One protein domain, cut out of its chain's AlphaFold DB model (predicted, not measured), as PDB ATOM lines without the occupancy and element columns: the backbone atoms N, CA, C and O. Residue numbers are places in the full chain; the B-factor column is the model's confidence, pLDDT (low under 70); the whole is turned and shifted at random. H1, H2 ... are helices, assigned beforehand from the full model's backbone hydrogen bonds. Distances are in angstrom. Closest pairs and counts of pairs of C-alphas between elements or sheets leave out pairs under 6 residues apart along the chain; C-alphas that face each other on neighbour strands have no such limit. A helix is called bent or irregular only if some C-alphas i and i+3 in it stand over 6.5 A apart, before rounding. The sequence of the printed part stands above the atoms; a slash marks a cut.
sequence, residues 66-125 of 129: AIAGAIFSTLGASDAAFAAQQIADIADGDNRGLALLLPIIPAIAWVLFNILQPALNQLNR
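This is residues 66 to 125 of the 129 residues of the protein "photosystem II core complex proteins psbY, chloroplastic isoform X2" of Arachis duranensis (UniProt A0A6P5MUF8). Picture an open hook: bent H3 is the long arm, and short H2 and H1 fold back from its residue 96 end, no helices touching. The printed part has 60 residues with three named helices, H1, H2, H3 in order, all helix. It is only just loose, close to extended, radius of gyration of the C-alphas 15.6 A, spanning 48 by 25 by 20 A.

Find C-alpha 66 at (155.076, 155.700, 194.402); H1 runs to residue 77, 16.2 A. H2, residues 80 to 91, covers 16.0 A. H3, residues 96 to 125, assigned as one helix by hydrogen bonds, is bent, C-alphas 114 and 117 being 6.6 A apart. Arm H3a, 96 to 114, covers 28.0 A; H3b, 117 to 125, covers 12.3 A to C-alpha 125 at (160.547, 153.152, 224.024).

See H1 and H2 close but not clearly touching, closest C-alphas Leu 75 and Ala 83, 6.9 A, at a steep tilt of 49 degrees, opposite ways. H2 and H3a are close but not clearly touching, closest C-alphas Ala 91 and Leu 98, 6.9 A. H1 is apart from both arms. Every O i to N i+4 pair is within hydrogen-bond range in H1, H2 and H3b, 13 of 15 in H3a.

The farthest C-alphas, Gly 93 and Arg 125, are 48.9 A apart. The printed part has no cut; both links are tight. Residues 74 to 95 have pLDDT under 70.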
ATOM      1  N   ALA A  66     154.108 155.878 195.483       73.00
ATOM      2  CA  ALA A  66     155.076 155.700 194.402       73.00
ATOM      3  C   ALA A  66     155.161 156.939 193.492       73.00
ATOM      4  O   ALA A  66     156.259 157.358 193.137       73.00
ATOM      5  N   ILE A  67     154.025 157.565 193.170       72.50
ATOM      6  CA  ILE A  67     153.953 158.803 192.383       72.50
ATOM      7  C   ILE A  67     154.536 159.980 193.176       72.50
ATOM      8  O   ILE A  67     155.383 160.694 192.651       72.50
ATOM      9  N   ALA A  68     154.169 160.156 194.449       73.00
ATOM     10  CA  ALA A  68     154.737 161.203 195.301       73.00
ATOM     11  C   ALA A  68     156.249 161.018 195.510       73.00
ATOM     12  O   ALA A  68     156.997 161.989 195.446       73.00
ATOM     13  N   GLY A  69     156.711 159.778 195.696       75.31
ATOM     14  CA  GLY A  69     158.132 159.440 195.794       75.31
ATOM     15  C   GLY A  69     158.894 159.672 194.487       75.31
ATOM     16  O   GLY A  69     160.006 160.190 194.524       75.31
ATOM     17  N   ALA A  70     158.293 159.359 193.335       76.12
ATOM     18  CA  ALA A  70     158.869 159.656 192.027       76.12
ATOM     19  C   ALA A  70     158.970 161.169 191.793       76.12
ATOM     20  O   ALA A  70     160.054 161.648 191.477       76.12
ATOM     21  N   ILE A  71     157.890 161.922 192.034       71.94
ATOM     22  CA  ILE A  71     157.860 163.386 191.905       71.94
ATOM     23  C   ILE A  71     158.885 164.028 192.848       71.94
ATOM     24  O   ILE A  71     159.669 164.862 192.405       71.94
ATOM     25  N   PHE A  72     158.952 163.606 194.115       74.06
ATOM     26  CA  PHE A  72     159.947 164.098 195.076       74.06
ATOM     27  C   PHE A  72     161.386 163.758 194.659       74.06
ATOM     28  O   PHE A  72     162.265 164.607 194.764       74.06
ATOM     29  N   SER A  73     161.624 162.552 194.132       75.06
ATOM     30  CA  SER A  73     162.930 162.140 193.601       75.06
ATOM     31  C   SER A  73     163.341 162.992 192.394       75.06
ATOM     32  O   SER A  73     164.463 163.489 192.342       75.06
ATOM     33  N   THR A  74     162.418 163.250 191.458       68.25
ATOM     34  CA  THR A  74     162.680 164.123 190.305       68.25
ATOM     35  C   THR A  74     162.861 165.584 190.704       68.25
ATOM     36  O   THR A  74     163.774 166.217 190.190       68.25
ATOM     37  N   LEU A  75     162.070 166.108 191.652       62.25
ATOM     38  CA  LEU A  75     162.216 167.483 192.146       62.25
ATOM     39  C   LEU A  75     163.533 167.668 192.906       62.25
ATOM     40  O   LEU A  75     164.187 168.687 192.729       62.25
ATOM     41  N   GLY A  76     163.941 166.681 193.710       65.12
ATOM     42  CA  GLY A  76     165.223 166.682 194.418       65.12
ATOM     43  C   GLY A  76     166.445 166.496 193.511       65.12
ATOM     44  O   GLY A  76     167.550 166.857 193.909       65.12
ATOM     45  N   ALA A  77     166.258 165.954 192.303       66.75
ATOM     46  CA  ALA A  77     167.293 165.835 191.273       66.75
ATOM     47  C   ALA A  77     167.298 167.000 190.259       66.75
ATOM     48  O   ALA A  77     168.259 167.145 189.504       66.75
ATOM     49  N   SER A  78     166.240 167.815 190.220       61.41
ATOM     50  CA  SER A  78     166.103 168.982 189.341       61.41
ATOM     51  C   SER A  78     166.434 170.287 190.060       61.41
ATOM     52  O   SER A  78     166.226 170.402 191.265       61.41
ATOM     53  N   ASP A  79     166.858 171.311 189.317       60.91
ATOM     54  CA  ASP A  79     166.948 172.660 189.874       60.91
ATOM     55  C   ASP A  79     165.549 173.166 190.279       60.91
ATOM     56  O   ASP A  79     164.642 173.310 189.451       60.91
ATOM     57  N   ALA A  80     165.369 173.401 191.581       59.31
ATOM     58  CA  ALA A  80     164.060 173.650 192.171       59.31
ATOM     59  C   ALA A  80     163.395 174.939 191.657       59.31
ATOM     60  O   ALA A  80     162.167 175.022 191.658       59.31
ATOM     61  N   ALA A  81     164.172 175.928 191.195       57.88
ATOM     62  CA  ALA A  81     163.625 177.171 190.663       57.88
ATOM     63  C   ALA A  81     162.950 176.947 189.300       57.88
ATOM     64  O   ALA A  81     161.837 177.426 189.079       57.88
ATOM     65  N   PHE A  82     163.575 176.166 188.414       60.56
ATOM     66  CA  PHE A  82     163.027 175.879 187.085       60.56
ATOM     67  C   PHE A  82     161.863 174.874 187.121       60.56
ATOM     68  O   PHE A  82     160.881 175.023 186.392       60.56
ATOM     69  N   ALA A  83     161.920 173.878 188.014       59.62
ATOM     70  CA  ALA A  83     160.808 172.946 188.217       59.62
ATOM     71  C   ALA A  83     159.570 173.641 188.818       59.62
ATOM     72  O   ALA A  83     158.448 173.382 188.385       59.62
ATOM     73  N   ALA A  84     159.759 174.567 189.766       59.03
ATOM     74  CA  ALA A  84     158.667 175.367 190.320       59.03
ATOM     75  C   ALA A  84     158.016 176.288 189.272       59.03
ATOM     76  O   ALA A  84     156.801 176.465 189.304       59.03
ATOM     77  N   GLN A  85     158.794 176.827 188.325       59.56
ATOM     78  CA  GLN A  85     158.273 177.620 187.205       59.56
ATOM     79  C   GLN A  85     157.415 176.776 186.257       59.56
ATOM     80  O   GLN A  85     156.292 177.167 185.968       59.56
ATOM     81  N   GLN A  86     157.855 175.573 185.871       57.66
ATOM     82  CA  GLN A  86     157.010 174.679 185.066       57.66
ATOM     83  C   GLN A  86     155.743 174.234 185.808       57.66
ATOM     84  O   GLN A  86     154.689 174.108 185.194       57.66
ATOM     85  N   ILE A  87     155.800 174.031 187.128       60.31
ATOM     86  CA  ILE A  87     154.600 173.750 187.934       60.31
ATOM     87  C   ILE A  87     153.669 174.974 187.988       60.31
ATOM     88  O   ILE A  87     152.455 174.790 188.023       60.31
ATOM     89  N   ALA A  88     154.199 176.200 187.948       61.28
ATOM     90  CA  ALA A  88     153.404 177.424 187.841       61.28
ATOM     91  C   ALA A  88     152.761 177.579 186.448       61.28
ATOM     92  O   ALA A  88     151.558 177.814 186.377       61.28
ATOM     93  N   ASP A  89     153.505 177.344 185.362       59.75
ATOM     94  CA  ASP A  89     152.982 177.364 183.985       59.75
ATOM     95  C   ASP A  89     151.924 176.264 183.754       59.75
ATOM     96  O   ASP A  89     150.923 176.476 183.074       59.75
ATOM     97  N   ILE A  90     152.099 175.083 184.360       60.03
ATOM     98  CA  ILE A  90     151.099 173.999 184.337       60.03
ATOM     99  C   ILE A  90     149.881 174.349 185.214       60.03
ATOM    100  O   ILE A  90     148.757 173.952 184.897       60.03
ATOM    101  N   ALA A  91     150.070 175.103 186.300       56.19
ATOM    102  CA  ALA A  91     148.980 175.560 187.161       56.19
ATOM    103  C   ALA A  91     148.141 176.690 186.547       56.19
ATOM    104  O   ALA A  91     146.978 176.826 186.929       56.19
ATOM    105  N   ASP A  92     148.670 177.422 185.562       59.75
ATOM    106  CA  ASP A  92     147.945 178.468 184.823       59.75
ATOM    107  C   ASP A  92     146.679 177.912 184.121       59.75
ATOM    108  O   ASP A  92     145.708 178.633 183.883       59.75
ATOM    109  N   GLY A  93     146.627 176.590 183.886       58.31
ATOM    110  CA  GLY A  93     145.447 175.869 183.393       58.31
ATOM    111  C   GLY A  93     144.354 175.555 184.434       58.31
ATOM    112  O   GLY A  93     143.179 175.520 184.068       58.31
ATOM    113  N   ASP A  94     144.690 175.340 185.714       63.47
ATOM    114  CA  ASP A  94     143.706 175.213 186.810       63.47
ATOM    115  C   ASP A  94     144.295 175.582 188.186       63.47
ATOM    116  O   ASP A  94     144.627 174.752 189.041       63.47
ATOM    117  N   ASN A  95     144.348 176.893 188.419       66.81
ATOM    118  CA  ASN A  95     144.849 177.542 189.631       66.81
ATOM    119  C   ASN A  95     144.223 177.035 190.948       66.81
ATOM    120  O   ASN A  95     144.782 177.247 192.028       66.81
ATOM    121  N   ARG A  96     143.064 176.361 190.894       71.44
ATOM    122  CA  ARG A  96     142.351 175.841 192.075       71.44
ATOM    123  C   ARG A  96     143.156 174.764 192.795       71.44
ATOM    124  O   ARG A  96     143.110 174.702 194.022       71.44
ATOM    125  N   GLY A  97     143.919 173.959 192.050       74.62
ATOM    126  CA  GLY A  97     144.792 172.929 192.611       74.62
ATOM    127  C   GLY A  97     145.844 173.525 193.547       74.62
ATOM    128  O   GLY A  97     145.913 173.145 194.715       74.62
ATOM    129  N   LEU A  98     146.606 174.520 193.075       74.31
ATOM    130  CA  LEU A  98     147.606 175.202 193.906       74.31
ATOM    131  C   LEU A  98     146.977 176.074 195.000       74.31
ATOM    132  O   LEU A  98     147.490 176.090 196.117       74.31
ATOM    133  N   ALA A  99     145.846 176.735 194.734       78.81
ATOM    134  CA  ALA A  99     145.137 177.528 195.742       78.81
ATOM    135  C   ALA A  99     144.640 176.685 196.933       78.81
ATOM    136  O   ALA A  99     144.574 177.192 198.052       78.81
ATOM    137  N   LEU A 100     144.324 175.401 196.718       79.19
ATOM    138  CA  LEU A 100     144.021 174.446 197.789       79.19
ATOM    139  C   LEU A 100     145.281 173.803 198.383       79.19
ATOM    140  O   LEU A 100     145.326 173.574 199.589       79.19
ATOM    141  N   LEU A 101     146.316 173.548 197.579       79.94
ATOM    142  CA  LEU A 101     147.581 172.963 198.037       79.94
ATOM    143  C   LEU A 101     148.340 173.895 199.002       79.94
ATOM    144  O   LEU A 101     148.878 173.440 200.012       79.94
ATOM    145  N   LEU A 102     148.358 175.199 198.717       85.81
ATOM    146  CA  LEU A 102     149.113 176.203 199.469       85.81
ATOM    147  C   LEU A 102     148.705 176.331 200.955       85.81
ATOM    148  O   LEU A 102     149.606 176.469 201.778       85.81
ATOM    149  N   PRO A 103     147.417 176.222 201.352       87.81
ATOM    150  CA  PRO A 103     147.026 176.050 202.754       87.81
ATOM    151  C   PRO A 103     147.104 174.595 203.260       87.81
ATOM    152  O   PRO A 103     147.309 174.393 204.458       87.81
ATOM    153  N   ILE A 104     146.978 173.571 202.399       89.69
ATOM    154  CA  ILE A 104     147.046 172.162 202.838       89.69
ATOM    155  C   ILE A 104     148.458 171.766 203.294       89.69
ATOM    156  O   ILE A 104     148.598 171.075 204.303       89.69
ATOM    157  N   ILE A 105     149.504 172.236 202.602       90.25
ATOM    158  CA  ILE A 105     150.911 171.957 202.935       90.25
ATOM    159  C   ILE A 105     151.252 172.385 204.375       90.25
ATOM    160  O   ILE A 105     151.661 171.518 205.151       90.25
ATOM    161  N   PRO A 106     151.079 173.659 204.790       92.38
ATOM    162  CA  PRO A 106     151.398 174.082 206.150       92.38
ATOM    163  C   PRO A 106     150.490 173.421 207.193       92.38
ATOM    164  O   PRO A 106     150.970 173.110 208.280       92.38
ATOM    165  N   ALA A 107     149.221 173.131 206.875       93.69
ATOM    166  CA  ALA A 107     148.333 172.406 207.785       93.69
ATOM    167  C   ALA A 107     148.833 170.975 208.068       93.69
ATOM    168  O   ALA A 107     148.920 170.565 209.227       93.69
ATOM    169  N   ILE A 108     149.226 170.229 207.028       92.75
ATOM    170  CA  ILE A 108     149.795 168.879 207.167       92.75
ATOM    171  C   ILE A 108     151.153 168.943 207.875       92.75
ATOM    172  O   ILE A 108     151.382 168.180 208.813       92.75
ATOM    173  N   ALA A 109     152.032 169.869 207.482       93.62
ATOM    174  CA  ALA A 109     153.348 170.043 208.094       93.62
ATOM    175  C   ALA A 109     153.252 170.355 209.599       93.62
ATOM    176  O   ALA A 109     154.014 169.801 210.391       93.62
ATOM    177  N   TRP A 110     152.280 171.178 210.006       95.00
ATOM    178  CA  TRP A 110     152.024 171.509 211.408       95.00
ATOM    179  C   TRP A 110     151.572 170.296 212.231       95.00
ATOM    180  O   TRP A 110     152.101 170.038 213.315       95.00
ATOM    181  N   VAL A 111     150.626 169.507 211.707       95.19
ATOM    182  CA  VAL A 111     150.183 168.263 212.358       95.19
ATOM    183  C   VAL A 111     151.344 167.273 212.465       95.19
ATOM    184  O   VAL A 111     151.551 166.683 213.525       95.19
ATOM    185  N   LEU A 112     152.140 167.126 211.404       94.19
ATOM    186  CA  LEU A 112     153.273 166.206 211.389       94.19
ATOM    187  C   LEU A 112     154.357 166.625 212.393       94.19
ATOM    188  O   LEU A 112     154.849 165.773 213.128       94.19
ATOM    189  N   PHE A 113     154.662 167.923 212.505       93.00
ATOM    190  CA  PHE A 113     155.578 168.467 213.516       93.00
ATOM    191  C   PHE A 113     155.138 168.118 214.948       93.00
ATOM    192  O   PHE A 113     155.951 167.637 215.740       93.00
ATOM    193  N   ASN A 114     153.846 168.272 215.261       94.06
ATOM    194  CA  ASN A 114     153.298 167.940 216.580       94.06
ATOM    195  C   ASN A 114     153.303 166.433 216.897       94.06
ATOM    196  O   ASN A 114     153.440 166.061 218.062       94.06
ATOM    197  N   ILE A 115     153.146 165.558 215.898       91.94
ATOM    198  CA  ILE A 115     153.078 164.099 216.102       91.94
ATOM    199  C   ILE A 115     154.457 163.421 216.006       91.94
ATOM    200  O   ILE A 115     154.661 162.364 216.607       91.94
ATOM    201  N   LEU A 116     155.439 164.041 215.342       90.50
ATOM    202  CA  LEU A 116     156.774 163.471 215.147       90.50
ATOM    203  C   LEU A 116     157.523 163.229 216.468       90.50
ATOM    204  O   LEU A 116     158.083 162.151 216.657       90.50
ATOM    205  N   GLN A 117     157.507 164.179 217.410       91.44
ATOM    206  CA  GLN A 117     158.169 163.995 218.712       91.44
ATOM    207  C   GLN A 117     157.524 162.869 219.557       91.44
ATOM    208  O   GLN A 117     158.260 161.983 220.004       91.44
ATOM    209  N   PRO A 118     156.182 162.815 219.740       91.69
ATOM    210  CA  PRO A 118     155.509 161.663 220.340       91.69
ATOM    211  C   PRO A 118     155.849 160.328 219.669       91.69
ATOM    212  O   PRO A 118     156.163 159.366 220.369       91.69
ATOM    213  N   ALA A 119     155.829 160.272 218.333       91.69
ATOM    214  CA  ALA A 119     156.086 159.051 217.572       91.69
ATOM    215  C   ALA A 119     157.534 158.554 217.732       91.69
ATOM    216  O   ALA A 119     157.755 157.368 217.971       91.69
ATOM    217  N   LEU A 120     158.523 159.453 217.678       90.38
ATOM    218  CA  LEU A 120     159.930 159.107 217.905       90.38
ATOM    219  C   LEU A 120     160.176 158.630 219.342       90.38
ATOM    220  O   LEU A 120     160.876 157.638 219.544       90.38
ATOM    221  N   ASN A 121     159.557 159.269 220.339       91.19
ATOM    222  CA  ASN A 121     159.614 158.811 221.729       91.19
ATOM    223  C   ASN A 121     158.975 157.418 221.897       91.19
ATOM    224  O   ASN A 121     159.517 156.556 222.588       91.19
ATOM    225  N   GLN A 122     157.846 157.165 221.232       90.19
ATOM    226  CA  GLN A 122     157.170 155.867 221.247       90.19
ATOM    227  C   GLN A 122     158.037 154.771 220.601       90.19
ATOM    228  O   GLN A 122     158.229 153.716 221.204       90.19
ATOM    229  N   LEU A 123     158.647 155.051 219.445       90.75
ATOM    230  CA  LEU A 123     159.558 154.137 218.750       90.75
ATOM    231  C   LEU A 123     160.842 153.871 219.550       90.75
ATOM    232  O   LEU A 123     161.305 152.732 219.601       90.75
ATOM    233  N   ASN A 124     161.396 154.882 220.224       91.44
ATOM    234  CA  ASN A 124     162.553 154.703 221.101       91.44
ATOM    235  C   ASN A 124     162.208 153.789 222.291       91.44
ATOM    236  O   ASN A 124     162.915 152.822 222.561       91.44
ATOM    237  N   ARG A 125     161.051 154.008 222.933       91.12
ATOM    238  CA  ARG A 125     160.547 153.152 224.024       91.12
ATOM    239  C   ARG A 125     160.218 151.719 223.595       91.12
ATOM    240  O   ARG A 125     160.184 150.856 224.463       91.12
TER     241      ARG A 125